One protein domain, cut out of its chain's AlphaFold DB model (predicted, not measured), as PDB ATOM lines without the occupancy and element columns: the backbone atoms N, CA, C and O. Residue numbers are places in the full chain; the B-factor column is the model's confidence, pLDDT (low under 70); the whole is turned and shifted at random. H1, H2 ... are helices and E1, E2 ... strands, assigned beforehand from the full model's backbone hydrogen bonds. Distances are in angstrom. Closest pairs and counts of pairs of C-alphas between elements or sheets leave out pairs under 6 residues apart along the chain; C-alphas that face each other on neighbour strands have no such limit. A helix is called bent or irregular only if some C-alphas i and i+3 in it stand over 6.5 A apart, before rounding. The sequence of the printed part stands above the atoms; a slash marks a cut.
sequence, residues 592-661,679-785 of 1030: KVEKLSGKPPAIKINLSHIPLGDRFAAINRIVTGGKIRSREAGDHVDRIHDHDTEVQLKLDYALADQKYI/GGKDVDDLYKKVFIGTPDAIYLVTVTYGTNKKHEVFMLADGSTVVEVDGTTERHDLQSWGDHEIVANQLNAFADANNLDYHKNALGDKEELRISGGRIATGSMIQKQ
ATOM      1  N   LYS A 592     219.292 260.670 174.251       87.69
ATOM      2  CA  LYS A 592     219.237 259.264 173.839       87.69
ATOM      3  C   LYS A 592     217.840 258.729 174.144       87.69
ATOM      4  O   LYS A 592     217.499 258.529 175.307       87.69
ATOM      5  N   VAL A 593     217.044 258.549 173.092       88.75
ATOM      6  CA  VAL A 593     215.653 258.086 173.157       88.75
ATOM      7  C   VAL A 593     215.610 256.561 173.068       88.75
ATOM      8  O   VAL A 593     216.026 255.975 172.071       88.75
ATOM      9  N   GLU A 594     215.064 255.924 174.096       93.12
ATOM     10  CA  GLU A 594     214.745 254.500 174.132       93.12
ATOM     11  C   GLU A 594     213.227 254.331 173.966       93.12
ATOM     12  O   GLU A 594     212.445 254.823 174.780       93.12
ATOM     13  N   LYS A 595     212.785 253.666 172.891       90.81
ATOM     14  CA  LYS A 595     211.362 253.346 172.694       90.81
ATOM     15  C   LYS A 595     211.008 252.130 173.543       90.81
ATOM     16  O   LYS A 595     211.597 251.068 173.362       90.81
ATOM     17  N   LEU A 596     210.025 252.272 174.425       91.19
ATOM     18  CA  LEU A 596     209.553 251.188 175.276       91.19
ATOM     19  C   LEU A 596     208.369 250.491 174.602       91.19
ATOM     20  O   LEU A 596     207.373 251.120 174.242       91.19
ATOM     21  N   SER A 597     208.472 249.176 174.423       76.56
ATOM     22  CA  SER A 597     207.366 248.349 173.944       76.56
ATOM     23  C   SER A 597     206.350 248.152 175.074       76.56
ATOM     24  O   SER A 597     206.639 247.452 176.041       76.56
ATOM     25  N   GLY A 598     205.166 248.753 174.971       76.81
ATOM     26  CA  GLY A 598     204.110 248.625 175.978       76.81
ATOM     27  C   GLY A 598     202.793 249.261 175.534       76.81
ATOM     28  O   GLY A 598     202.741 249.966 174.524       76.81
ATOM     29  N   LYS A 599     201.712 248.979 176.270       82.50
ATOM     30  CA  LYS A 599     200.433 249.699 176.176       82.50
ATOM     31  C   LYS A 599     200.182 250.374 177.534       82.50
ATOM     32  O   LYS A 599     199.940 249.636 178.488       82.50
ATOM     33  N   PRO A 600     200.222 251.715 177.636       89.06
ATOM     34  CA  PRO A 600     200.453 252.700 176.565       89.06
ATOM     35  C   PRO A 600     201.892 252.693 176.002       89.06
ATOM     36  O   PRO A 600     202.820 252.295 176.709       89.06
ATOM     37  N   PRO A 601     202.096 253.115 174.735       90.38
ATOM     38  CA  PRO A 601     203.431 253.302 174.176       90.38
ATOM     39  C   PRO A 601     204.145 254.465 174.875       90.38
ATOM     40  O   PRO A 601     203.511 255.452 175.253       90.38
ATOM     41  N   ALA A 602     205.465 254.349 175.032       92.00
ATOM     42  CA  ALA A 602     206.254 255.365 175.716       92.00
ATOM     43  C   ALA A 602     207.682 255.493 175.175       92.00
ATOM     44  O   ALA A 602     208.239 254.573 174.566       92.00
ATOM     45  N   ILE A 603     208.287 256.641 175.460       92.00
ATOM     46  CA  ILE A 603     209.702 256.934 175.239       92.00
ATOM     47  C   ILE A 603     210.369 257.170 176.593       92.00
ATOM     48  O   ILE A 603     209.842 257.910 177.418       92.00
ATOM     49  N   LYS A 604     211.549 256.581 176.797       94.31
ATOM     50  CA  LYS A 604     212.435 256.859 177.929       94.31
ATOM     51  C   LYS A 604     213.654 257.645 177.462       94.31
ATOM     52  O   LYS A 604     214.293 257.288 176.474       94.31
ATOM     53  N   ILE A 605     214.007 258.691 178.200       93.00
ATOM     54  CA  ILE A 605     215.251 259.439 178.029       93.00
ATOM     55  C   ILE A 605     216.075 259.259 179.299       93.00
ATOM     56  O   ILE A 605     215.689 259.711 180.376       93.00
ATOM     57  N   ASN A 606     217.207 258.568 179.173       92.69
ATOM     58  CA  ASN A 606     218.088 258.268 180.297       92.69
ATOM     59  C   ASN A 606     219.077 259.421 180.542       92.69
ATOM     60  O   ASN A 606     219.913 259.716 179.685       92.69
ATOM     61  N   LEU A 607     219.018 260.028 181.727       92.12
ATOM     62  CA  LEU A 607     219.877 261.129 182.167       92.12
ATOM     63  C   LEU A 607     220.954 260.686 183.169       92.12
ATOM     64  O   LEU A 607     221.772 261.507 183.581       92.12
ATOM     65  N   SER A 608     221.002 259.408 183.562       90.25
ATOM     66  CA  SER A 608     221.886 258.938 184.638       90.25
ATOM     67  C   SER A 608     223.376 259.141 184.338       90.25
ATOM     68  O   SER A 608     224.157 259.426 185.244       90.25
ATOM     69  N   HIS A 609     223.748 259.082 183.056       87.50
ATOM     70  CA  HIS A 609     225.101 259.337 182.555       87.50
ATOM     71  C   HIS A 609     225.499 260.822 182.535       87.50
ATOM     72  O   HIS A 609     226.674 261.134 182.346       87.50
ATOM     73  N   ILE A 610     224.543 261.740 182.697       87.75
ATOM     74  CA  ILE A 610     224.793 263.182 182.711       87.75
ATOM     75  C   ILE A 610     225.185 263.584 184.138       87.75
ATOM     76  O   ILE A 610     224.495 263.181 185.087       87.75
ATOM     77  N   PRO A 611     226.248 264.390 184.324       84.62
ATOM     78  CA  PRO A 611     226.593 264.940 185.629       84.62
ATOM     79  C   PRO A 611     225.397 265.652 186.263       84.62
ATOM     80  O   PRO A 611     224.672 266.379 185.583       84.62
ATOM     81  N   LEU A 612     225.205 265.483 187.574       80.25
ATOM     82  CA  LEU A 612     224.042 266.019 188.291       80.25
ATOM     83  C   LEU A 612     223.818 267.521 188.026       80.25
ATOM     84  O   LEU A 612     222.686 267.951 187.804       80.25
ATOM     85  N   GLY A 613     224.907 268.293 187.951       75.31
ATOM     86  CA  GLY A 613     224.857 269.731 187.684       75.31
ATOM     87  C   GLY A 613     224.413 270.152 186.283       75.31
ATOM     88  O   GLY A 613     223.999 271.291 186.076       75.31
ATOM     89  N   ASP A 614     224.454 269.224 185.332       83.25
ATOM     90  CA  ASP A 614     224.075 269.441 183.939       83.25
ATOM     91  C   ASP A 614     222.748 268.743 183.581       83.25
ATOM     92  O   ASP A 614     222.115 269.098 182.585       83.25
ATOM     93  N   ARG A 615     222.265 267.807 184.415       85.81
ATOM     94  CA  ARG A 615     220.947 267.165 184.248       85.81
ATOM     95  C   ARG A 615     219.810 268.187 184.193       85.81
ATOM     96  O   ARG A 615     218.892 268.014 183.404       85.81
ATOM     97  N   PHE A 616     219.909 269.288 184.936       81.44
ATOM     98  CA  PHE A 616     218.895 270.344 184.934       81.44
ATOM     99  C   PHE A 616     218.811 271.042 183.567       81.44
ATOM    100  O   PHE A 616     217.722 271.261 183.045       81.44
ATOM    101  N   ALA A 617     219.962 271.303 182.933       80.62
ATOM    102  CA  ALA A 617     220.024 271.839 181.572       80.62
ATOM    103  C   ALA A 617     219.470 270.835 180.551       80.62
ATOM    104  O   ALA A 617     218.775 271.225 179.616       80.62
ATOM    105  N   ALA A 618     219.743 269.540 180.739       85.25
ATOM    106  CA  ALA A 618     219.212 268.480 179.889       85.25
ATOM    107  C   ALA A 618     217.681 268.348 180.000       85.25
ATOM    108  O   ALA A 618     217.007 268.263 178.975       85.25
ATOM    109  N   ILE A 619     217.129 268.387 181.221       85.12
ATOM    110  CA  ILE A 619     215.679 268.381 181.473       85.12
ATOM    111  C   ILE A 619     215.044 269.609 180.825       85.12
ATOM    112  O   ILE A 619     214.126 269.457 180.024       85.12
ATOM    113  N   ASN A 620     215.580 270.803 181.095       80.81
ATOM    114  CA  ASN A 620     215.067 272.042 180.518       80.81
ATOM    115  C   ASN A 620     215.067 271.981 178.986       80.81
ATOM    116  O   ASN A 620     214.054 272.249 178.356       80.81
ATOM    117  N   ARG A 621     216.156 271.499 178.375       81.38
ATOM    118  CA  ARG A 621     216.257 271.321 176.921       81.38
ATOM    119  C   ARG A 621     215.175 270.416 176.344       81.38
ATOM    120  O   ARG A 621     214.713 270.683 175.238       81.38
ATOM    121  N   ILE A 622     214.818 269.338 177.039       80.81
ATOM    122  CA  ILE A 622     213.756 268.420 176.609       80.81
ATOM    123  C   ILE A 622     212.395 269.106 176.732       80.81
ATOM    124  O   ILE A 622     211.621 269.076 175.778       80.81
ATOM    125  N   VAL A 623     212.137 269.760 177.868       73.19
ATOM    126  CA  VAL A 623     210.867 270.433 178.167       73.19
ATOM    127  C   VAL A 623     210.620 271.616 177.222       73.19
ATOM    128  O   VAL A 623     209.541 271.729 176.654       73.19
ATOM    129  N   THR A 624     211.629 272.449 176.946       67.50
ATOM    130  CA  THR A 624     211.505 273.646 176.091       67.50
ATOM    131  C   THR A 624     211.593 273.350 174.585       67.50
ATOM    132  O   THR A 624     211.810 274.256 173.774       67.50
ATOM    133  N   GLY A 625     211.468 272.083 174.171       61.81
ATOM    134  CA  GLY A 625     211.382 271.705 172.756       61.81
ATOM    135  C   GLY A 625     212.718 271.712 172.010       61.81
ATOM    136  O   GLY A 625     212.783 271.938 170.796       61.81
ATOM    137  N   GLY A 626     213.817 271.448 172.709       51.97
ATOM    138  CA  GLY A 626     215.127 271.287 172.113       51.97
ATOM    139  C   GLY A 626     215.224 270.076 171.194       51.97
ATOM    140  O   GLY A 626     215.677 269.017 171.602       51.97
ATOM    141  N   LYS A 627     214.883 270.247 169.913       43.38
ATOM    142  CA  LYS A 627     215.155 269.276 168.835       43.38
ATOM    143  C   LYS A 627     214.486 267.889 168.943       43.38
ATOM    144  O   LYS A 627     214.863 267.020 168.163       43.38
ATOM    145  N   ILE A 628     213.405 267.685 169.700       43.16
ATOM    146  CA  ILE A 628     212.451 266.592 169.378       43.16
ATOM    147  C   ILE A 628     211.517 267.077 168.247       43.16
ATOM    148  O   ILE A 628     210.302 267.102 168.348       43.16
ATOM    149  N   ARG A 629     212.127 267.577 167.166       39.75
ATOM    150  CA  ARG A 629     211.485 268.013 165.915       39.75
ATOM    151  C   ARG A 629     211.965 267.153 164.742       39.75
ATOM    152  O   ARG A 629     211.860 267.564 163.588       39.75
ATOM    153  N   SER A 630     212.581 265.993 165.006       34.75
ATOM    154  CA  SER A 630     212.947 265.107 163.907       34.75
ATOM    155  C   SER A 630     211.658 264.641 163.229       34.75
ATOM    156  O   SER A 630     210.710 264.205 163.879       34.75
ATOM    157  N   ARG A 631     211.649 264.762 161.899       37.19
ATOM    158  CA  ARG A 631     210.624 264.347 160.924       37.19
ATOM    159  C   ARG A 631     210.032 262.937 161.117       37.19
ATOM    160  O   ARG A 631     209.171 262.541 160.345       37.19
ATOM    161  N   GLU A 632     210.490 262.177 162.102       40.09
ATOM    162  CA  GLU A 632     210.089 260.799 162.367       40.09
ATOM    163  C   GLU A 632     208.886 260.681 163.324       40.09
ATOM    164  O   GLU A 632     208.334 259.590 163.439       40.09
ATOM    165  N   ALA A 633     208.444 261.768 163.978       39.66
ATOM    166  CA  ALA A 633     207.299 261.750 164.906       39.66
ATOM    167  C   ALA A 633     205.936 262.166 164.294       39.66
ATOM    168  O   ALA A 633     204.912 262.040 164.963       39.66
ATOM    169  N   GLY A 634     205.887 262.592 163.025       36.62
ATOM    170  CA  GLY A 634     204.652 263.059 162.372       36.62
ATOM    171  C   GLY A 634     204.136 264.407 162.910       36.62
ATOM    172  O   GLY A 634     204.592 264.883 163.946       36.62
ATOM    173  N   ASP A 635     203.199 265.027 162.187       39.47
ATOM    174  CA  ASP A 635     202.663 266.400 162.354       39.47
ATOM    175  C   ASP A 635     201.891 266.675 163.676       39.47
ATOM    176  O   ASP A 635     200.912 267.421 163.709       39.47
ATOM    177  N   HIS A 636     202.271 266.054 164.795       42.53
ATOM    178  CA  HIS A 636     201.504 266.080 166.046       42.53
ATOM    179  C   HIS A 636     202.208 266.753 167.237       42.53
ATOM    180  O   HIS A 636     201.580 266.904 168.281       42.53
ATOM    181  N   VAL A 637     203.455 267.223 167.088       42.97
ATOM    182  CA  VAL A 637     204.253 267.805 168.197       42.97
ATOM    183  C   VAL A 637     204.230 269.347 168.226       42.97
ATOM    184  O   VAL A 637     204.776 269.967 169.135       42.97
ATOM    185  N   ASP A 638     203.542 270.005 167.289       43.50
ATOM    186  CA  ASP A 638     203.493 271.478 167.227       43.50
ATOM    187  C   ASP A 638     202.687 272.141 168.365       43.50
ATOM    188  O   ASP A 638     202.724 273.359 168.508       43.50
ATOM    189  N   ARG A 639     202.003 271.368 169.224       44.62
ATOM    190  CA  ARG A 639     201.128 271.899 170.292       44.62
ATOM    191  C   ARG A 639     201.724 271.928 171.700       44.62
ATOM    192  O   ARG A 639     201.035 272.349 172.621       44.62
ATOM    193  N   ILE A 640     202.983 271.525 171.890       46.44
ATOM    194  CA  ILE A 640     203.648 271.704 173.197       46.44
ATOM    195  C   ILE A 640     203.965 273.197 173.445       46.44
ATOM    196  O   ILE A 640     204.113 273.615 174.586       46.44
ATOM    197  N   HIS A 641     203.997 274.026 172.393       42.62
ATOM    198  CA  HIS A 641     204.370 275.445 172.492       42.62
ATOM    199  C   HIS A 641     203.306 276.382 173.072       42.62
ATOM    200  O   HIS A 641     203.669 277.486 173.463       42.62
ATOM    201  N   ASP A 642     202.040 275.972 173.177       43.81
ATOM    202  CA  ASP A 642     200.989 276.867 173.697       43.81
ATOM    203  C   ASP A 642     200.855 276.841 175.225       43.81
ATOM    204  O   ASP A 642     200.105 277.639 175.797       43.81
ATOM    205  N   HIS A 643     201.566 275.946 175.917       47.19
ATOM    206  CA  HIS A 643     201.380 275.758 177.350       47.19
ATOM    207  C   HIS A 643     202.712 275.671 178.087       47.19
ATOM    208  O   HIS A 643     203.436 274.687 177.975       47.19
ATOM    209  N   ASP A 644     202.971 276.697 178.903       52.78
ATOM    210  CA  ASP A 644     203.906 276.665 180.023       52.78
ATOM    211  C   ASP A 644     203.648 275.393 180.847       52.78
ATOM    212  O   ASP A 644     202.732 275.344 181.680       52.78
ATOM    213  N   THR A 645     204.408 274.325 180.587       58.97
ATOM    214  CA  THR A 645     204.310 273.116 181.411       58.97
ATOM    215  C   THR A 645     204.616 273.514 182.852       58.97
ATOM    216  O   THR A 645     205.480 274.351 183.119       58.97
ATOM    217  N   GLU A 646     203.900 272.940 183.817       63.56
ATOM    218  CA  GLU A 646     204.122 273.262 185.234       63.56
ATOM    219  C   GLU A 646     205.575 272.969 185.644       63.56
ATOM    220  O   GLU A 646     206.148 273.665 186.479       63.56
ATOM    221  N   VAL A 647     206.196 271.989 184.979       63.69
ATOM    222  CA  VAL A 647     207.623 271.677 185.081       63.69
ATOM    223  C   VAL A 647     208.481 272.846 184.598       63.69
ATOM    224  O   VAL A 647     209.379 273.250 185.328       63.69
ATOM    225  N   GLN A 648     208.204 273.426 183.427       65.69
ATOM    226  CA  GLN A 648     208.910 274.617 182.943       65.69
ATOM    227  C   GLN A 648     208.756 275.791 183.911       65.69
ATOM    228  O   GLN A 648     209.748 276.401 184.286       65.69
ATOM    229  N   LEU A 649     207.541 276.037 184.408       60.00
ATOM    230  CA  LEU A 649     207.310 277.083 185.404       60.00
ATOM    231  C   LEU A 649     208.122 276.833 186.678       60.00
ATOM    232  O   LEU A 649     208.778 277.748 187.161       60.00
ATOM    233  N   LYS A 650     208.122 275.609 187.222       65.19
ATOM    234  CA  LYS A 650     208.924 275.249 188.405       65.19
ATOM    235  C   LYS A 650     210.425 275.429 188.150       65.19
ATOM    236  O   LYS A 650     211.121 275.945 189.027       65.19
ATOM    237  N   LEU A 651     210.910 275.039 186.967       64.12
ATOM    238  CA  LEU A 651     212.298 275.245 186.542       64.12
ATOM    239  C   LEU A 651     212.635 276.747 186.500       64.12
ATOM    240  O   LEU A 651     213.625 277.161 187.102       64.12
ATOM    241  N   ASP A 652     211.783 277.562 185.880       60.34
ATOM    242  CA  ASP A 652     211.958 279.014 185.767       60.34
ATOM    243  C   ASP A 652     211.898 279.709 187.141       60.34
ATOM    244  O   ASP A 652     212.739 280.553 187.453       60.34
ATOM    245  N   TYR A 653     210.959 279.311 188.011       60.66
ATOM    246  CA  TYR A 653     210.829 279.825 189.382       60.66
ATOM    247  C   TYR A 653     212.078 279.563 190.220       60.66
ATOM    248  O   TYR A 653     212.531 280.444 190.950       60.66
ATOM    249  N   ALA A 654     212.631 278.356 190.131       58.81
ATOM    250  CA  ALA A 654     213.815 277.988 190.889       58.81
ATOM    251  C   ALA A 654     215.076 278.706 190.404       58.81
ATOM    252  O   ALA A 654     215.952 279.014 191.210       58.81
ATOM    253  N   LEU A 655     215.161 278.993 189.103       57.41
ATOM    254  CA  LEU A 655     216.258 279.765 188.524       57.41
ATOM    255  C   LEU A 655     216.177 281.268 188.848       57.41
ATOM    256  O   LEU A 655     217.202 281.944 188.795       57.41
ATOM    257  N   ALA A 656     214.993 281.789 189.188       55.50
ATOM    258  CA  ALA A 656     214.772 283.210 189.481       55.50
ATOM    259  C   ALA A 656     214.950 283.607 190.967       55.50
ATOM    260  O   ALA A 656     214.930 284.795 191.267       55.50
ATOM    261  N   ASP A 657     215.074 282.637 191.880       49.72
ATOM    262  CA  ASP A 657     215.256 282.697 193.353       49.72
ATOM    263  C   ASP A 657     214.614 283.824 194.210       49.72
ATOM    264  O   ASP A 657     214.906 283.873 195.398       49.72
ATOM    265  N   GLN A 658     213.695 284.669 193.711       45.00
ATOM    266  CA  GLN A 658     212.551 285.271 194.436       45.00
ATOM    267  C   GLN A 658     211.797 286.331 193.602       45.00
ATOM    268  O   GLN A 658     212.383 287.174 192.936       45.00
ATOM    269  N   LYS A 659     210.460 286.340 193.757       38.44
ATOM    270  CA  LYS A 659     209.464 287.292 193.210       38.44
ATOM    271  C   LYS A 659     209.317 287.333 191.684       38.44
ATOM    272  O   LYS A 659     209.582 288.336 191.031       38.44
ATOM    273  N   TYR A 660     208.658 286.305 191.156       37.31
ATOM    274  CA  TYR A 660     207.871 286.468 189.937       37.31
ATOM    275  C   TYR A 660     206.618 287.301 190.261       37.31
ATOM    276  O   TYR A 660     205.629 286.799 190.795       37.31
ATOM    277  N   ILE A 661     206.660 288.603 189.982       38.50
ATOM    278  CA  ILE A 661     205.438 289.390 189.802       38.50
ATOM    279  C   ILE A 661     205.061 289.190 188.336       38.50
ATOM    280  O   ILE A 661     205.832 289.573 187.456       38.50
ATOM    281  N   GLY A 679     229.442 272.530 193.894       54.12
ATOM    282  CA  GLY A 679     229.531 271.528 194.938       54.12
ATOM    283  C   GLY A 679     228.213 270.772 194.910       54.12
ATOM    284  O   GLY A 679     227.167 271.393 194.729       54.12
ATOM    285  N   GLY A 680     228.237 269.444 195.066       58.47
ATOM    286  CA  GLY A 680     227.012 268.629 195.010       58.47
ATOM    287  C   GLY A 680     225.863 269.205 195.852       58.47
ATOM    288  O   GLY A 680     224.709 269.087 195.474       58.47
ATOM    289  N   LYS A 681     226.195 269.949 196.913       65.25
ATOM    290  CA  LYS A 681     225.265 270.651 197.794       65.25
ATOM    291  C   LYS A 681     224.401 271.737 197.125       65.25
ATOM    292  O   LYS A 681     223.205 271.744 197.375       65.25
ATOM    293  N   ASP A 682     224.952 272.619 196.287       65.19
ATOM    294  CA  ASP A 682     224.171 273.729 195.695       65.19
ATOM    295  C   ASP A 682     223.208 273.219 194.620       65.19
ATOM    296  O   ASP A 682     222.079 273.686 194.472       65.19
ATOM    297  N   VAL A 683     223.662 272.194 193.899       65.50
ATOM    298  CA  VAL A 683     222.867 271.450 192.925       65.50
ATOM    299  C   VAL A 683     221.729 270.733 193.628       65.50
ATOM    300  O   VAL A 683     220.577 270.895 193.244       65.50
ATOM    301  N   ASP A 684     222.050 269.984 194.683       67.19
ATOM    302  CA  ASP A 684     221.075 269.274 195.502       67.19
ATOM    303  C   ASP A 684     220.042 270.229 196.099       67.19
ATOM    304  O   ASP A 684     218.865 269.887 196.157       67.19
ATOM    305  N   ASP A 685     220.450 271.416 196.546       72.38
ATOM    306  CA  ASP A 685     219.537 272.402 197.120       72.38
ATOM    307  C   ASP A 685     218.623 273.017 196.050       72.38
ATOM    308  O   ASP A 685     217.430 273.188 196.308       72.38
ATOM    309  N   LEU A 686     219.117 273.252 194.826       68.19
ATOM    310  CA  LEU A 686     218.270 273.625 193.688       68.19
ATOM    311  C   LEU A 686     217.285 272.499 193.341       68.19
ATOM    312  O   LEU A 686     216.086 272.754 193.255       68.19
ATOM    313  N   TYR A 687     217.755 271.253 193.210       75.75
ATOM    314  CA  TYR A 687     216.880 270.103 192.961       75.75
ATOM    315  C   TYR A 687     215.812 269.987 194.036       75.75
ATOM    316  O   TYR A 687     214.654 269.891 193.675       75.75
ATOM    317  N   LYS A 688     216.154 270.097 195.325       75.81
ATOM    318  CA  LYS A 688     215.182 270.049 196.433       75.81
ATOM    319  C   LYS A 688     214.180 271.205 196.426       75.81
ATOM    320  O   LYS A 688     213.090 271.047 196.974       75.81
ATOM    321  N   LYS A 689     214.540 272.367 195.867       75.00
ATOM    322  CA  LYS A 689     213.607 273.491 195.680       75.00
ATOM    323  C   LYS A 689     212.592 273.202 194.567       75.00
ATOM    324  O   LYS A 689     211.448 273.632 194.688       75.00
ATOM    325  N   VAL A 690     212.998 272.503 193.502       72.75
ATOM    326  CA  VAL A 690     212.174 272.300 192.290       72.75
ATOM    327  C   VAL A 690     211.420 270.972 192.311       72.75
ATOM    328  O   VAL A 690     210.244 270.897 191.966       72.75
ATOM    329  N   PHE A 691     212.126 269.918 192.693       81.50
ATOM    330  CA  PHE A 691     211.750 268.522 192.584       81.50
ATOM    331  C   PHE A 691     211.925 267.829 193.932       81.50
ATOM    332  O   PHE A 691     212.706 268.222 194.795       81.50
ATOM    333  N   ILE A 692     211.201 266.733 194.114       82.12
ATOM    334  CA  ILE A 692     211.233 265.978 195.370       82.12
ATOM    335  C   ILE A 692     212.380 264.946 195.384       82.12
ATOM    336  O   ILE A 692     212.627 264.288 196.392       82.12
ATOM    337  N   GLY A 693     213.129 264.851 194.284       86.38
ATOM    338  CA  GLY A 693     214.305 263.999 194.129       86.38
ATOM    339  C   GLY A 693     215.270 264.558 193.086       86.38
ATOM    340  O   GLY A 693     215.199 265.733 192.722       86.38
ATOM    341  N   THR A 694     216.154 263.700 192.581       88.81
ATOM    342  CA  THR A 694     217.138 264.030 191.541       88.81
ATOM    343  C   THR A 694     216.855 263.242 190.264       88.81
ATOM    344  O   THR A 694     217.514 262.227 190.034       88.81
ATOM    345  N   PRO A 695     215.894 263.681 189.423       91.31
ATOM    346  CA  PRO A 695     215.480 262.923 188.252       91.31
ATOM    347  C   PRO A 695     216.661 262.439 187.405       91.31
ATOM    348  O   PRO A 695     217.527 263.221 186.996       91.31
ATOM    349  N   ASP A 696     216.699 261.139 187.141       93.69
ATOM    350  CA  ASP A 696     217.705 260.474 186.319       93.69
ATOM    351  C   ASP A 696     217.102 259.844 185.054       93.69
ATOM    352  O   ASP A 696     217.842 259.398 184.172       93.69
ATOM    353  N   ALA A 697     215.776 259.884 184.913       94.94
ATOM    354  CA  ALA A 697     215.069 259.520 183.697       94.94
ATOM    355  C   ALA A 697     213.834 260.400 183.459       94.94
ATOM    356  O   ALA A 697     213.168 260.858 184.389       94.94
ATOM    357  N   ILE A 698     213.514 260.590 182.181       93.56
ATOM    358  CA  ILE A 698     212.258 261.182 181.716       93.56
ATOM    359  C   ILE A 698     211.491 260.118 180.944       93.56
ATOM    360  O   ILE A 698     212.064 259.448 180.084       93.56
ATOM    361  N   TYR A 699     210.196 260.007 181.214       93.81
ATOM    362  CA  TYR A 699     209.275 259.179 180.450       93.81
ATOM    363  C   TYR A 699     208.220 260.057 179.774       93.81
ATOM    364  O   TYR A 699     207.631 260.930 180.405       93.81
ATOM    365  N   LEU A 700     207.986 259.815 178.486       91.50
ATOM    366  CA  LEU A 700     206.910 260.412 177.695       91.50
ATOM    367  C   LEU A 700     205.926 259.297 177.347       91.50
ATOM    368  O   LEU A 700     206.254 258.423 176.544       91.50
ATOM    369  N   VAL A 701     204.760 259.286 177.987       92.75
ATOM    370  CA  VAL A 701     203.785 258.190 177.912       92.75
ATOM    371  C   VAL A 701     202.554 258.638 177.132       92.75
ATOM    372  O   VAL A 701     201.860 259.555 177.555       92.75
ATOM    373  N   THR A 702     202.235 257.995 176.008       91.38
ATOM    374  CA  THR A 702     201.061 258.372 175.205       91.38
ATOM    375  C   THR A 702     199.806 257.651 175.692       91.38
ATOM    376  O   THR A 702     199.583 256.483 175.373       91.38
ATOM    377  N   VAL A 703     198.946 258.354 176.420       91.50
ATOM    378  CA  VAL A 703     197.652 257.844 176.890       91.50
ATOM    379  C   VAL A 703     196.536 258.170 175.897       91.50
ATOM    380  O   VAL A 703     196.582 259.175 175.186       91.50
ATOM    381  N   THR A 704     195.513 257.320 175.843       89.81
ATOM    382  CA  THR A 704     194.286 257.565 175.066       89.81
ATOM    383  C   THR A 704     193.107 257.895 175.968       89.81
ATOM    384  O   THR A 704     192.959 257.256 177.002       89.81
ATOM    385  N   TYR A 705     192.240 258.820 175.567       86.44
ATOM    386  CA  TYR A 705     191.000 259.153 176.279       86.44
ATOM    387  C   TYR A 705     189.872 259.522 175.300       86.44
ATOM    388  O   TYR A 705     190.104 259.684 174.093       86.44
ATOM    389  N   GLY A 706     188.637 259.627 175.791       82.12
ATOM    390  CA  GLY A 706     187.448 259.882 174.984       82.12
ATOM    391  C   GLY A 706     187.284 258.884 173.833       82.12
ATOM    392  O   GLY A 706     187.593 257.699 173.948       82.12
ATOM    393  N   THR A 707     186.841 259.370 172.671       75.00
ATOM    394  CA  THR A 707     186.627 258.562 171.457       75.00
ATOM    395  C   THR A 707     187.901 258.350 170.621       75.00
ATOM    396  O   THR A 707     187.809 258.349 169.396       75.00
ATOM    397  N   ASN A 708     189.075 258.175 171.251       78.94
ATOM    398  CA  ASN A 708     190.426 258.026 170.650       78.94
ATOM    399  C   ASN A 708     191.290 259.299 170.558       78.94
ATOM    400  O   ASN A 708     192.167 259.391 169.693       78.94
ATOM    401  N   LYS A 709     191.105 260.274 171.449       83.31
ATOM    402  CA  LYS A 709     192.093 261.352 171.593       83.31
ATOM    403  C   LYS A 709     193.365 260.780 172.233       83.31
ATOM    404  O   LYS A 709     193.282 259.907 173.093       83.31
ATOM    405  N   LYS A 710     194.539 261.247 171.801       87.06
ATOM    406  CA  LYS A 710     195.847 260.890 172.378       87.06
ATOM    407  C   LYS A 710     196.423 262.090 173.117       87.06
ATOM    408  O   LYS A 710     196.260 263.217 172.657       87.06
ATOM    409  N   HIS A 711     197.106 261.842 174.225       84.62
ATOM    410  CA  HIS A 711     197.845 262.850 174.976       84.62
ATOM    411  C   HIS A 711     199.159 262.252 175.484       84.62
ATOM    412  O   HIS A 711     199.197 261.089 175.878       84.62
ATOM    413  N   GLU A 712     200.239 263.024 175.423       86.81
ATOM    414  CA  GLU A 712     201.552 262.616 175.920       86.81
ATOM    415  C   GLU A 712     201.742 263.149 177.338       86.81
ATOM    416  O   GLU A 712     201.791 264.354 177.556       86.81
ATOM    417  N   VAL A 713     201.848 262.234 178.297       88.12
ATOM    418  CA  VAL A 713     202.079 262.537 179.707       88.12
ATOM    419  C   VAL A 713     203.576 262.487 179.981       88.12
ATOM    420  O   VAL A 713     204.226 261.458 179.777       88.12
ATOM    421  N   PHE A 714     204.119 263.599 180.462       89.75
ATOM    422  CA  PHE A 714     205.514 263.722 180.866       89.75
ATOM    423  C   PHE A 714     205.692 263.303 182.332       89.75
ATOM    424  O   PHE A 714     204.977 263.784 183.214       89.75
ATOM    425  N   MET A 715     206.652 262.418 182.603       92.94
ATOM    426  CA  MET A 715     206.966 261.913 183.942       92.94
ATOM    427  C   MET A 715     208.469 262.012 184.219       92.94
ATOM    428  O   MET A 715     209.286 261.565 183.411       92.94
ATOM    429  N   LEU A 716     208.839 262.542 185.385       92.75
ATOM    430  CA  LEU A 716     210.213 262.531 185.895       92.75
ATOM    431  C   LEU A 716     210.379 261.388 186.885       92.75
ATOM    432  O   LEU A 716     209.588 261.271 187.822       92.75
ATOM    433  N   ALA A 717     211.422 260.584 186.716       95.06
ATOM    434  CA  ALA A 717     211.757 259.512 187.642       95.06
ATOM    435  C   ALA A 717     213.144 259.716 188.250       95.06
ATOM    436  O   ALA A 717     214.072 260.136 187.562       95.06
ATOM    437  N   ASP A 718     213.246 259.404 189.537       94.50
ATOM    438  CA  ASP A 718     214.482 259.236 190.294       94.50
ATOM    439  C   ASP A 718     214.604 257.743 190.637       94.50
ATOM    440  O   ASP A 718     213.912 257.217 191.521       94.50
ATOM    441  N   GLY A 719     215.381 257.020 189.829       94.94
ATOM    442  CA  GLY A 719     215.461 255.566 189.875       94.94
ATOM    443  C   GLY A 719     214.117 254.907 189.548       94.94
ATOM    444  O   GLY A 719     213.586 255.048 188.449       94.94
ATOM    445  N   SER A 720     213.563 254.157 190.506       96.25
ATOM    446  CA  SER A 720     212.262 253.483 190.373       96.25
ATOM    447  C   SER A 720     211.081 254.330 190.854       96.25
ATOM    448  O   SER A 720     209.959 253.835 190.918       96.25
ATOM    449  N   THR A 721     211.310 255.586 191.244       96.31
ATOM    450  CA  THR A 721     210.261 256.443 191.803       96.31
ATOM    451  C   THR A 721     209.945 257.587 190.854       96.31
ATOM    452  O   THR A 721     210.797 258.423 190.576       96.31
ATOM    453  N   VAL A 722     208.702 257.675 190.389       95.50
ATOM    454  CA  VAL A 722     208.183 258.835 189.663       95.50
ATOM    455  C   VAL A 722     208.005 259.974 190.658       95.50
ATOM    456  O   VAL A 722     207.177 259.885 191.565       95.50
ATOM    457  N   VAL A 723     208.789 261.035 190.507       93.56
ATOM    458  CA  VAL A 723     208.810 262.182 191.426       93.56
ATOM    459  C   VAL A 723     207.957 263.351 190.950       93.56
ATOM    460  O   VAL A 723     207.594 264.176 191.780       93.56
ATOM    461  N   GLU A 724     207.611 263.398 189.662       91.12
ATOM    462  CA  GLU A 724     206.763 264.431 189.056       91.12
ATOM    463  C   GLU A 724     206.016 263.858 187.839       91.12
ATOM    464  O   GLU A 724     206.573 263.069 187.072       91.12
ATOM    465  N   VAL A 725     204.770 264.281 187.647       89.81
ATOM    466  CA  VAL A 725     203.914 264.003 186.490       89.81
ATOM    467  C   VAL A 725     203.291 265.328 186.047       89.81
ATOM    468  O   VAL A 725     202.652 266.010 186.853       89.81
ATOM    469  N   ASP A 726     203.455 265.697 184.778       81.19
ATOM    470  CA  ASP A 726     203.083 267.026 184.270       81.19
ATOM    471  C   ASP A 726     201.609 267.416 184.535       81.19
ATOM    472  O   ASP A 726     200.672 266.609 184.478       81.19
ATOM    473  N   GLY A 727     201.433 268.696 184.882       65.81
ATOM    474  CA  GLY A 727     200.198 269.435 185.154       65.81
ATOM    475  C   GLY A 727     199.185 269.460 184.023       65.81
ATOM    476  O   GLY A 727     197.983 269.521 184.279       65.81
ATOM    477  N   THR A 728     199.649 269.369 182.778       63.81
ATOM    478  CA  THR A 728     198.778 269.430 181.596       63.81
ATOM    479  C   THR A 728     197.784 268.270 181.529       63.81
ATOM    480  O   THR A 728     196.678 268.455 181.024       63.81
ATOM    481  N   THR A 729     198.111 267.129 182.146       60.94
ATOM    482  CA  THR A 729     197.261 265.930 182.192       60.94
ATOM    483  C   THR A 729     195.833 266.212 182.683       60.94
ATOM    484  O   THR A 729     194.910 265.578 182.195       60.94
ATOM    485  N   GLU A 730     195.621 267.173 183.591       56.88
ATOM    486  CA  GLU A 730     194.275 267.549 184.080       56.88
ATOM    487  C   GLU A 730     193.629 268.715 183.314       56.88
ATOM    488  O   GLU A 730     192.429 268.943 183.431       56.88
ATOM    489  N   ARG A 731     194.411 269.479 182.538       58.47
ATOM    490  CA  ARG A 731     193.951 270.701 181.851       58.47
ATOM    491  C   ARG A 731     193.482 270.466 180.418       58.47
ATOM    492  O   ARG A 731     192.874 271.356 179.828       58.47
ATOM    493  N   HIS A 732     193.787 269.311 179.834       58.53
ATOM    494  CA  HIS A 732     193.246 268.935 178.528       58.53
ATOM    495  C   HIS A 732     191.754 268.588 178.624       58.53
ATOM    496  O   HIS A 732     191.253 268.382 179.722       58.53
ATOM    497  N   ASP A 733     191.054 268.522 177.481       56.06
ATOM    498  CA  ASP A 733     189.624 268.182 177.321       56.06
ATOM    499  C   ASP A 733     189.236 266.776 177.863       56.06
ATOM    500  O   ASP A 733     188.585 265.987 177.167       56.06
ATOM    501  N   LEU A 734     189.630 266.409 179.081       64.06
ATOM    502  CA  LEU A 734     189.105 265.277 179.827       64.06
ATOM    503  C   LEU A 734     187.680 265.651 180.258       64.06
ATOM    504  O   LEU A 734     187.410 266.056 181.385       64.06
ATOM    505  N   GLN A 735     186.760 265.593 179.296       56.41
ATOM    506  CA  GLN A 735     185.379 266.059 179.439       56.41
ATOM    507  C   GLN A 735     184.562 265.162 180.382       56.41
ATOM    508  O   GLN A 735     183.495 265.566 180.857       56.41
ATOM    509  N   SER A 736     185.044 263.948 180.681       64.31
ATOM    510  CA  SER A 736     184.359 262.992 181.547       64.31
ATOM    511  C   SER A 736     185.241 262.416 182.665       64.31
ATOM    512  O   SER A 736     186.464 262.338 182.572       64.31
ATOM    513  N   TRP A 737     184.600 261.958 183.746       63.94
ATOM    514  CA  TRP A 737     185.264 261.188 184.809       63.94
ATOM    515  C   TRP A 737     185.864 259.882 184.281       63.94
ATOM    516  O   TRP A 737     186.936 259.471 184.719       63.94
ATOM    517  N   GLY A 738     185.203 259.273 183.288       76.19
ATOM    518  CA  GLY A 738     185.710 258.086 182.609       76.19
ATOM    519  C   GLY A 738     187.077 258.327 181.970       76.19
ATOM    520  O   GLY A 738     187.923 257.445 182.013       76.19
ATOM    521  N   ASP A 739     187.340 259.535 181.466       82.56
ATOM    522  CA  ASP A 739     188.634 259.871 180.867       82.56
ATOM    523  C   ASP A 739     189.767 259.889 181.900       82.56
ATOM    524  O   ASP A 739     190.838 259.343 181.641       82.56
ATOM    525  N   HIS A 740     189.521 260.436 183.094       84.94
ATOM    526  CA  HIS A 740     190.503 260.464 184.182       84.94
ATOM    527  C   HIS A 740     190.828 259.053 184.685       84.94
ATOM    528  O   HIS A 740     191.993 258.725 184.898       84.94
ATOM    529  N   GLU A 741     189.817 258.190 184.821       86.69
ATOM    530  CA  GLU A 741     190.006 256.787 185.208       86.69
ATOM    531  C   GLU A 741     190.770 256.009 184.128       86.69
ATOM    532  O   GLU A 741     191.708 255.269 184.430       86.69
ATOM    533  N   ILE A 742     190.424 256.218 182.856       88.06
ATOM    534  CA  ILE A 742     191.119 255.619 181.713       88.06
ATOM    535  C   ILE A 742     192.595 256.047 181.685       88.06
ATOM    536  O   ILE A 742     193.469 255.201 181.472       88.06
ATOM    537  N   VAL A 743     192.899 257.328 181.916       90.06
ATOM    538  CA  VAL A 743     194.280 257.834 181.985       90.06
ATOM    539  C   VAL A 743     195.015 257.263 183.200       90.06
ATOM    540  O   VAL A 743     196.105 256.716 183.035       90.06
ATOM    541  N   ALA A 744     194.419 257.304 184.396       92.00
ATOM    542  CA  ALA A 744     195.013 256.756 185.619       92.00
ATOM    543  C   ALA A 744     195.377 255.271 185.463       92.00
ATOM    544  O   ALA A 744     196.488 254.858 185.796       92.00
ATOM    545  N   ASN A 745     194.470 254.474 184.893       93.38
ATOM    546  CA  ASN A 745     194.691 253.050 184.652       93.38
ATOM    547  C   ASN A 745     195.824 252.799 183.650       93.38
ATOM    548  O   ASN A 745     196.660 251.928 183.886       93.38
ATOM    549  N   GLN A 746     195.895 253.571 182.562       94.69
ATOM    550  CA  GLN A 746     196.990 253.461 181.592       94.69
ATOM    551  C   GLN A 746     198.343 253.839 182.198       94.69
ATOM    552  O   GLN A 746     199.328 253.141 181.962       94.69
ATOM    553  N   LEU A 747     198.400 254.907 182.994       94.38
ATOM    554  CA  LEU A 747     199.629 255.346 183.655       94.38
ATOM    555  C   LEU A 747     200.083 254.367 184.747       94.38
ATOM    556  O   LEU A 747     201.279 254.119 184.892       94.38
ATOM    557  N   ASN A 748     199.158 253.767 185.497       95.50
ATOM    558  CA  ASN A 748     199.493 252.709 186.453       95.50
ATOM    559  C   ASN A 748     199.993 251.445 185.750       95.50
ATOM    560  O   ASN A 748     201.031 250.922 186.136       95.50
ATOM    561  N   ALA A 749     199.315 251.003 184.684       94.75
ATOM    562  CA  ALA A 749     199.753 249.853 183.896       94.75
ATOM    563  C   ALA A 749     201.145 250.081 183.285       94.75
ATOM    564  O   ALA A 749     201.981 249.177 183.270       94.75
ATOM    565  N   PHE A 750     201.416 251.306 182.824       95.50
ATOM    566  CA  PHE A 750     202.745 251.708 182.381       95.50
ATOM    567  C   PHE A 750     203.779 251.627 183.514       95.50
ATOM    568  O   PHE A 750     204.862 251.075 183.311       95.50
ATOM    569  N   ALA A 751     203.451 252.152 184.697       95.19
ATOM    570  CA  ALA A 751     204.342 252.128 185.851       95.19
ATOM    571  C   ALA A 751     204.656 250.692 186.304       95.19
ATOM    572  O   ALA A 751     205.825 250.358 186.481       95.19
ATOM    573  N   ASP A 752     203.648 249.818 186.379       94.88
ATOM    574  CA  ASP A 752     203.808 248.393 186.691       94.88
ATOM    575  C   ASP A 752     204.747 247.697 185.693       94.88
ATOM    576  O   ASP A 752     205.689 247.011 186.091       94.88
ATOM    577  N   ALA A 753     204.545 247.923 184.390       94.38
ATOM    578  CA  ALA A 753     205.365 247.323 183.334       94.38
ATOM    579  C   ALA A 753     206.842 247.761 183.379       94.38
ATOM    580  O   ALA A 753     207.705 247.071 182.838       94.38
ATOM    581  N   ASN A 754     207.132 248.896 184.021       94.56
ATOM    582  CA  ASN A 754     208.468 249.481 184.106       94.56
ATOM    583  C   ASN A 754     209.044 249.482 185.531       94.56
ATOM    584  O   ASN A 754     210.081 250.105 185.753       94.56
ATOM    585  N   ASN A 755     208.416 248.768 186.477       95.56
ATOM    586  CA  ASN A 755     208.797 248.732 187.895       95.56
ATOM    587  C   ASN A 755     208.942 250.135 188.513       95.56
ATOM    588  O   ASN A 755     209.918 250.424 189.206       95.56
ATOM    589  N   LEU A 756     207.985 251.012 188.213       96.00
ATOM    590  CA  LEU A 756     207.918 252.371 188.731       96.00
ATOM    591  C   LEU A 756     206.846 252.483 189.819       96.00
ATOM    592  O   LEU A 756     205.754 251.929 189.687       96.00
ATOM    593  N   ASP A 757     207.125 253.279 190.846       96.12
ATOM    594  CA  ASP A 757     206.160 253.695 191.865       96.12
ATOM    595  C   ASP A 757     206.033 255.215 191.893       96.12
ATOM    596  O   ASP A 757     206.999 255.936 191.661       96.12
ATOM    597  N   TYR A 758     204.844 255.733 192.194       95.44
ATOM    598  CA  TYR A 758     204.634 257.177 192.263       95.44
ATOM    599  C   TYR A 758     204.949 257.713 193.660       95.44
ATOM    600  O   TYR A 758     204.385 257.263 194.662       95.44
ATOM    601  N   HIS A 759     205.797 258.740 193.736       95.19
ATOM    602  CA  HIS A 759     205.964 259.517 194.955       95.19
ATOM    603  C   HIS A 759     204.624 260.171 195.328       95.19
ATOM    604  O   HIS A 759     203.893 260.649 194.464       95.19
ATOM    605  N   LYS A 760     204.300 260.254 196.626       92.62
ATOM    606  CA  LYS A 760     203.002 260.768 197.126       92.62
ATOM    607  C   LYS A 760     202.615 262.172 196.630       92.62
ATOM    608  O   LYS A 760     201.445 262.521 196.664       92.62
ATOM    609  N   ASN A 761     203.598 262.948 196.183       89.31
ATOM    610  CA  ASN A 761     203.443 264.323 195.712       89.31
ATOM    611  C   ASN A 761     203.731 264.467 194.202       89.31
ATOM    612  O   ASN A 761     203.838 265.587 193.723       89.31
ATOM    613  N   ALA A 762     203.897 263.364 193.459       89.06
ATOM    614  CA  ALA A 762     204.294 263.411 192.049       89.06
ATOM    615  C   ALA A 762     203.262 264.105 191.148       89.06
ATOM    616  O   ALA A 762     203.615 264.651 190.115       89.06
ATOM    617  N   LEU A 763     201.986 264.100 191.536       85.62
ATOM    618  CA  LEU A 763     200.923 264.805 190.822       85.62
ATOM    619  C   LEU A 763     200.683 266.230 191.348       85.62
ATOM    620  O   LEU A 763     199.735 266.848 190.901       85.62
ATOM    621  N   GLY A 764     201.493 266.782 192.257       80.94
ATOM    622  CA  GLY A 764     201.193 268.080 192.884       80.94
ATOM    623  C   GLY A 764     199.869 268.084 193.673       80.94
ATOM    624  O   GLY A 764     199.328 267.024 193.993       80.94
ATOM    625  N   ASP A 765     199.338 269.270 193.985       69.06
ATOM    626  CA  ASP A 765     198.043 269.458 194.674       69.06
ATOM    627  C   ASP A 765     196.847 269.335 193.702       69.06
ATOM    628  O   ASP A 765     195.928 270.153 193.705       69.06
ATOM    629  N   LYS A 766     196.884 268.328 192.826       65.12
ATOM    630  CA  LYS A 766     195.883 268.088 191.783       65.12
ATOM    631  C   LYS A 766     194.601 267.459 192.329       65.12
ATOM    632  O   LYS A 766     194.618 266.661 193.272       65.12
ATOM    633  N   GLU A 767     193.466 267.874 191.773       67.44
ATOM    634  CA  GLU A 767     192.167 267.707 192.432       67.44
ATOM    635  C   GLU A 767     191.513 266.364 192.094       67.44
ATOM    636  O   GLU A 767     190.922 265.742 192.993       67.44
ATOM    637  N   GLU A 768     191.703 265.867 190.865       81.44
ATOM    638  CA  GLU A 768     191.059 264.648 190.380       81.44
ATOM    639  C   GLU A 768     191.990 263.434 190.342       81.44
ATOM    640  O   GLU A 768     191.629 262.375 190.863       81.44
ATOM    641  N   LEU A 769     193.204 263.569 189.809       85.00
ATOM    642  CA  LEU A 769     194.225 262.525 189.860       85.00
ATOM    643  C   LEU A 769     195.063 262.674 191.133       85.00
ATOM    644  O   LEU A 769     195.696 263.697 191.375       85.00
ATOM    645  N   ARG A 770     195.116 261.621 191.950       88.44
ATOM    646  CA  ARG A 770     195.819 261.621 193.242       88.44
ATOM    647  C   ARG A 770     196.716 260.407 193.371       88.44
ATOM    648  O   ARG A 770     196.412 259.351 192.832       88.44
ATOM    649  N   ILE A 771     197.786 260.516 194.153       89.69
ATOM    650  CA  ILE A 771     198.616 259.355 194.484       89.69
ATOM    651  C   ILE A 771     198.114 258.705 195.776       89.69
ATOM    652  O   ILE A 771     198.140 259.310 196.846       89.69
ATOM    653  N   SER A 772     197.684 257.448 195.687       88.62
ATOM    654  CA  SER A 772     197.264 256.628 196.823       88.62
ATOM    655  C   SER A 772     197.956 255.272 196.761       88.62
ATOM    656  O   SER A 772     197.820 254.539 195.786       88.62
ATOM    657  N   GLY A 773     198.729 254.940 197.797       90.00
ATOM    658  CA  GLY A 773     199.464 253.671 197.853       90.00
ATOM    659  C   GLY A 773     200.516 253.507 196.749       90.00
ATOM    660  O   GLY A 773     200.724 252.395 196.289       90.00
ATOM    661  N   GLY A 774     201.140 254.603 196.298       92.56
ATOM    662  CA  GLY A 774     202.149 254.574 195.229       92.56
ATOM    663  C   GLY A 774     201.578 254.444 193.813       92.56
ATOM    664  O   GLY A 774     202.341 254.245 192.871       92.56
ATOM    665  N   ARG A 775     200.255 254.562 193.647       94.56
ATOM    666  CA  ARG A 775     199.538 254.483 192.365       94.56
ATOM    667  C   ARG A 775     198.657 255.710 192.157       94.56
ATOM    668  O   ARG A 775     198.228 256.333 193.129       94.56
ATOM    669  N   ILE A 776     198.371 256.039 190.902       91.88
ATOM    670  CA  ILE A 776     197.410 257.082 190.541       91.88
ATOM    671  C   ILE A 776     195.995 256.546 190.782       91.88
ATOM    672  O   ILE A 776     195.638 255.470 190.317       91.88
ATOM    673  N   ALA A 777     195.173 257.287 191.506       88.88
ATOM    674  CA  ALA A 777     193.764 257.009 191.722       88.88
ATOM    675  C   ALA A 777     192.956 258.264 191.399       88.88
ATOM    676  O   ALA A 777     193.434 259.378 191.602       88.88
ATOM    677  N   THR A 778     191.727 258.087 190.927       85.62
ATOM    678  CA  THR A 778     190.797 259.198 190.727       85.62
ATOM    679  C   THR A 778     190.038 259.517 192.017       85.62
ATOM    680  O   THR A 778     189.794 258.629 192.849       85.62
ATOM    681  N   GLY A 779     189.623 260.773 192.199       77.75
ATOM    682  CA  GLY A 779     188.783 261.186 193.327       77.75
ATOM    683  C   GLY A 779     187.493 260.360 193.407       77.75
ATOM    684  O   GLY A 779     187.088 259.916 194.487       77.75
ATOM    685  N   SER A 780     186.911 260.056 192.246       70.00
ATOM    686  CA  SER A 780     185.709 259.231 192.072       70.00
ATOM    687  C   SER A 780     185.925 257.777 192.455       70.00
ATOM    688  O   SER A 780     185.087 257.219 193.159       70.00
ATOM    689  N   MET A 781     187.030 257.143 192.049       74.06
ATOM    690  CA  MET A 781     187.320 255.757 192.431       74.06
ATOM    691  C   MET A 781     187.432 255.629 193.946       74.06
ATOM    692  O   MET A 781     186.877 254.697 194.532       74.06
ATOM    693  N   ILE A 782     188.093 256.590 194.598       73.69
ATOM    694  CA  ILE A 782     188.205 256.626 196.059       73.69
ATOM    695  C   ILE A 782     186.815 256.782 196.693       73.69
ATOM    696  O   ILE A 782     186.477 256.040 197.618       73.69
ATOM    697  N   GLN A 783     185.977 257.692 196.183       68.50
ATOM    698  CA  GLN A 783     184.605 257.868 196.671       68.50
ATOM    699  C   GLN A 783     183.733 256.626 196.434       68.50
ATOM    700  O   GLN A 783     183.020 256.200 197.342       68.50
ATOM    701  N   LYS A 784     183.828 255.982 195.268       72.75
ATOM    702  CA  LYS A 784     183.102 254.752 194.931       72.75
ATOM    703  C   LYS A 784     183.492 253.605 195.858       72.75
ATOM    704  O   LYS A 784     182.614 252.938 196.400       72.75
ATOM    705  N   GLN A 785     184.785 253.426 196.131       74.19
ATOM    706  CA  GLN A 785     185.270 252.439 197.103       74.19
ATOM    707  C   GLN A 785     184.762 252.730 198.526       74.19
ATOM    708  O   GLN A 785     184.382 251.806 199.255       74.19
TER     709      GLN A 785
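This is residues 592 to 661 and 679 to 785 of the 1030 residues of an uncharacterized protein of marine sediment metagenome (UniProt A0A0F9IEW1). A strongly twisted five-stranded sheet has the long helix H5 packed on one face, and the small hairpin E6 and E7 covers H5 from the side away from the sheet. Three helices, H1, H2 and H3, form a loose triangle near the other end of the sheet, and residues 630 to 635 stick out as the tip of a long loop. The printed part has 177 residues with six named helices and seven named strands, in the order E1 E2 H1 H2 H3 E3 E4 E5 H4 H5 E6 E7 H6; the class is mixed. The large sheet runs E1 E2 E3 E4 E5, antiparallel throughout. The whole is compact, with a radius of gyration of the C-alphas of 16.2 A, and spans 48 by 40 by 37 A.

In the large sheet, E1 holds residues 593 to 596, beginning at C-alpha 593 (215.653, 258.086, 173.157), and E2 residues 602 to 606. E3, residues 697 to 705, is 25.2 A long, E4, residues 709 to 718, 29.2 A, and E5 holds residues 721 to 725. H5, residues 737 to 753, is 24.5 A long and begins at C-alpha 737 (185.264, 261.188, 184.809). H1 is residues 612 to 623, 17.2 A; H2 residues 646 to 656, 15.2 A; H3 residues 680 to 690, 15.5 A. H4 is residues 728 to 731, E6 769 to 772, E7 775 to 778, and H6 779 to 785, ending at C-alpha 785 (185.270, 252.439, 197.103).

E3, E4 and E5 form a meander, each strand the antiparallel neighbour of the one before. N 701 and O 713 of E3 and E4 are 2.9 A apart, and N 716 and O 724 of E4 and E5 2.9 A, within hydrogen-bond range. So are N 603 and O 700 of E2 and E3, 2.9 A, and N 594 and O 604 of the hairpin E1 and E2, 2.8 A. H5 is on the sheet, making two layers, a helix on one face of a sheet; its closest C-alphas to E3 are Asp 739 and Tyr 705, 5.2 A. Those of H5 and E7 are Ala 744 and Ile 776, 5.5 A. In the hairpin E6 and E7, N 770 and O 777 are 2.8 A apart. H6 is close to H5 but not clearly touching, Ser 780 to Trp 737, 7.5 A between C-alphas. H1 and H2 touch at a steep tilt of 48 degrees, opposite ways, with C-alphas 623 and 648 closest at 6.6 A; H1 does so with residues 620 to 623 alone. H2 and H3 touch, C-alphas 650 and 690 at 5.9 A. H1 and H3 touch only at their ends, C-alphas 613 and 683 at 5.9 A. H1, H2 and H4 only graze the sheet. H1 is only just irregular, C-alphas 613 and 616 being 6.6 A apart. Every O i to N i+4 pair is within hydrogen-bond range in H2, H3, H5 and H6; in H1 6 of 8 are, and H4 is too short for such a pair.

The C-alphas of Gly 679 and Thr 707 are the two farthest apart, 50.6 A. Residues 662 to 678 are not printed, and C-alphas 661 and 679 are 30.4 A apart across this cut. The links H1 to H2 and H5 to E6 are long. The mean pLDDT of the printed part is 76.2; 60 residues are under 70, among them 624 to 661 and 727 to 737.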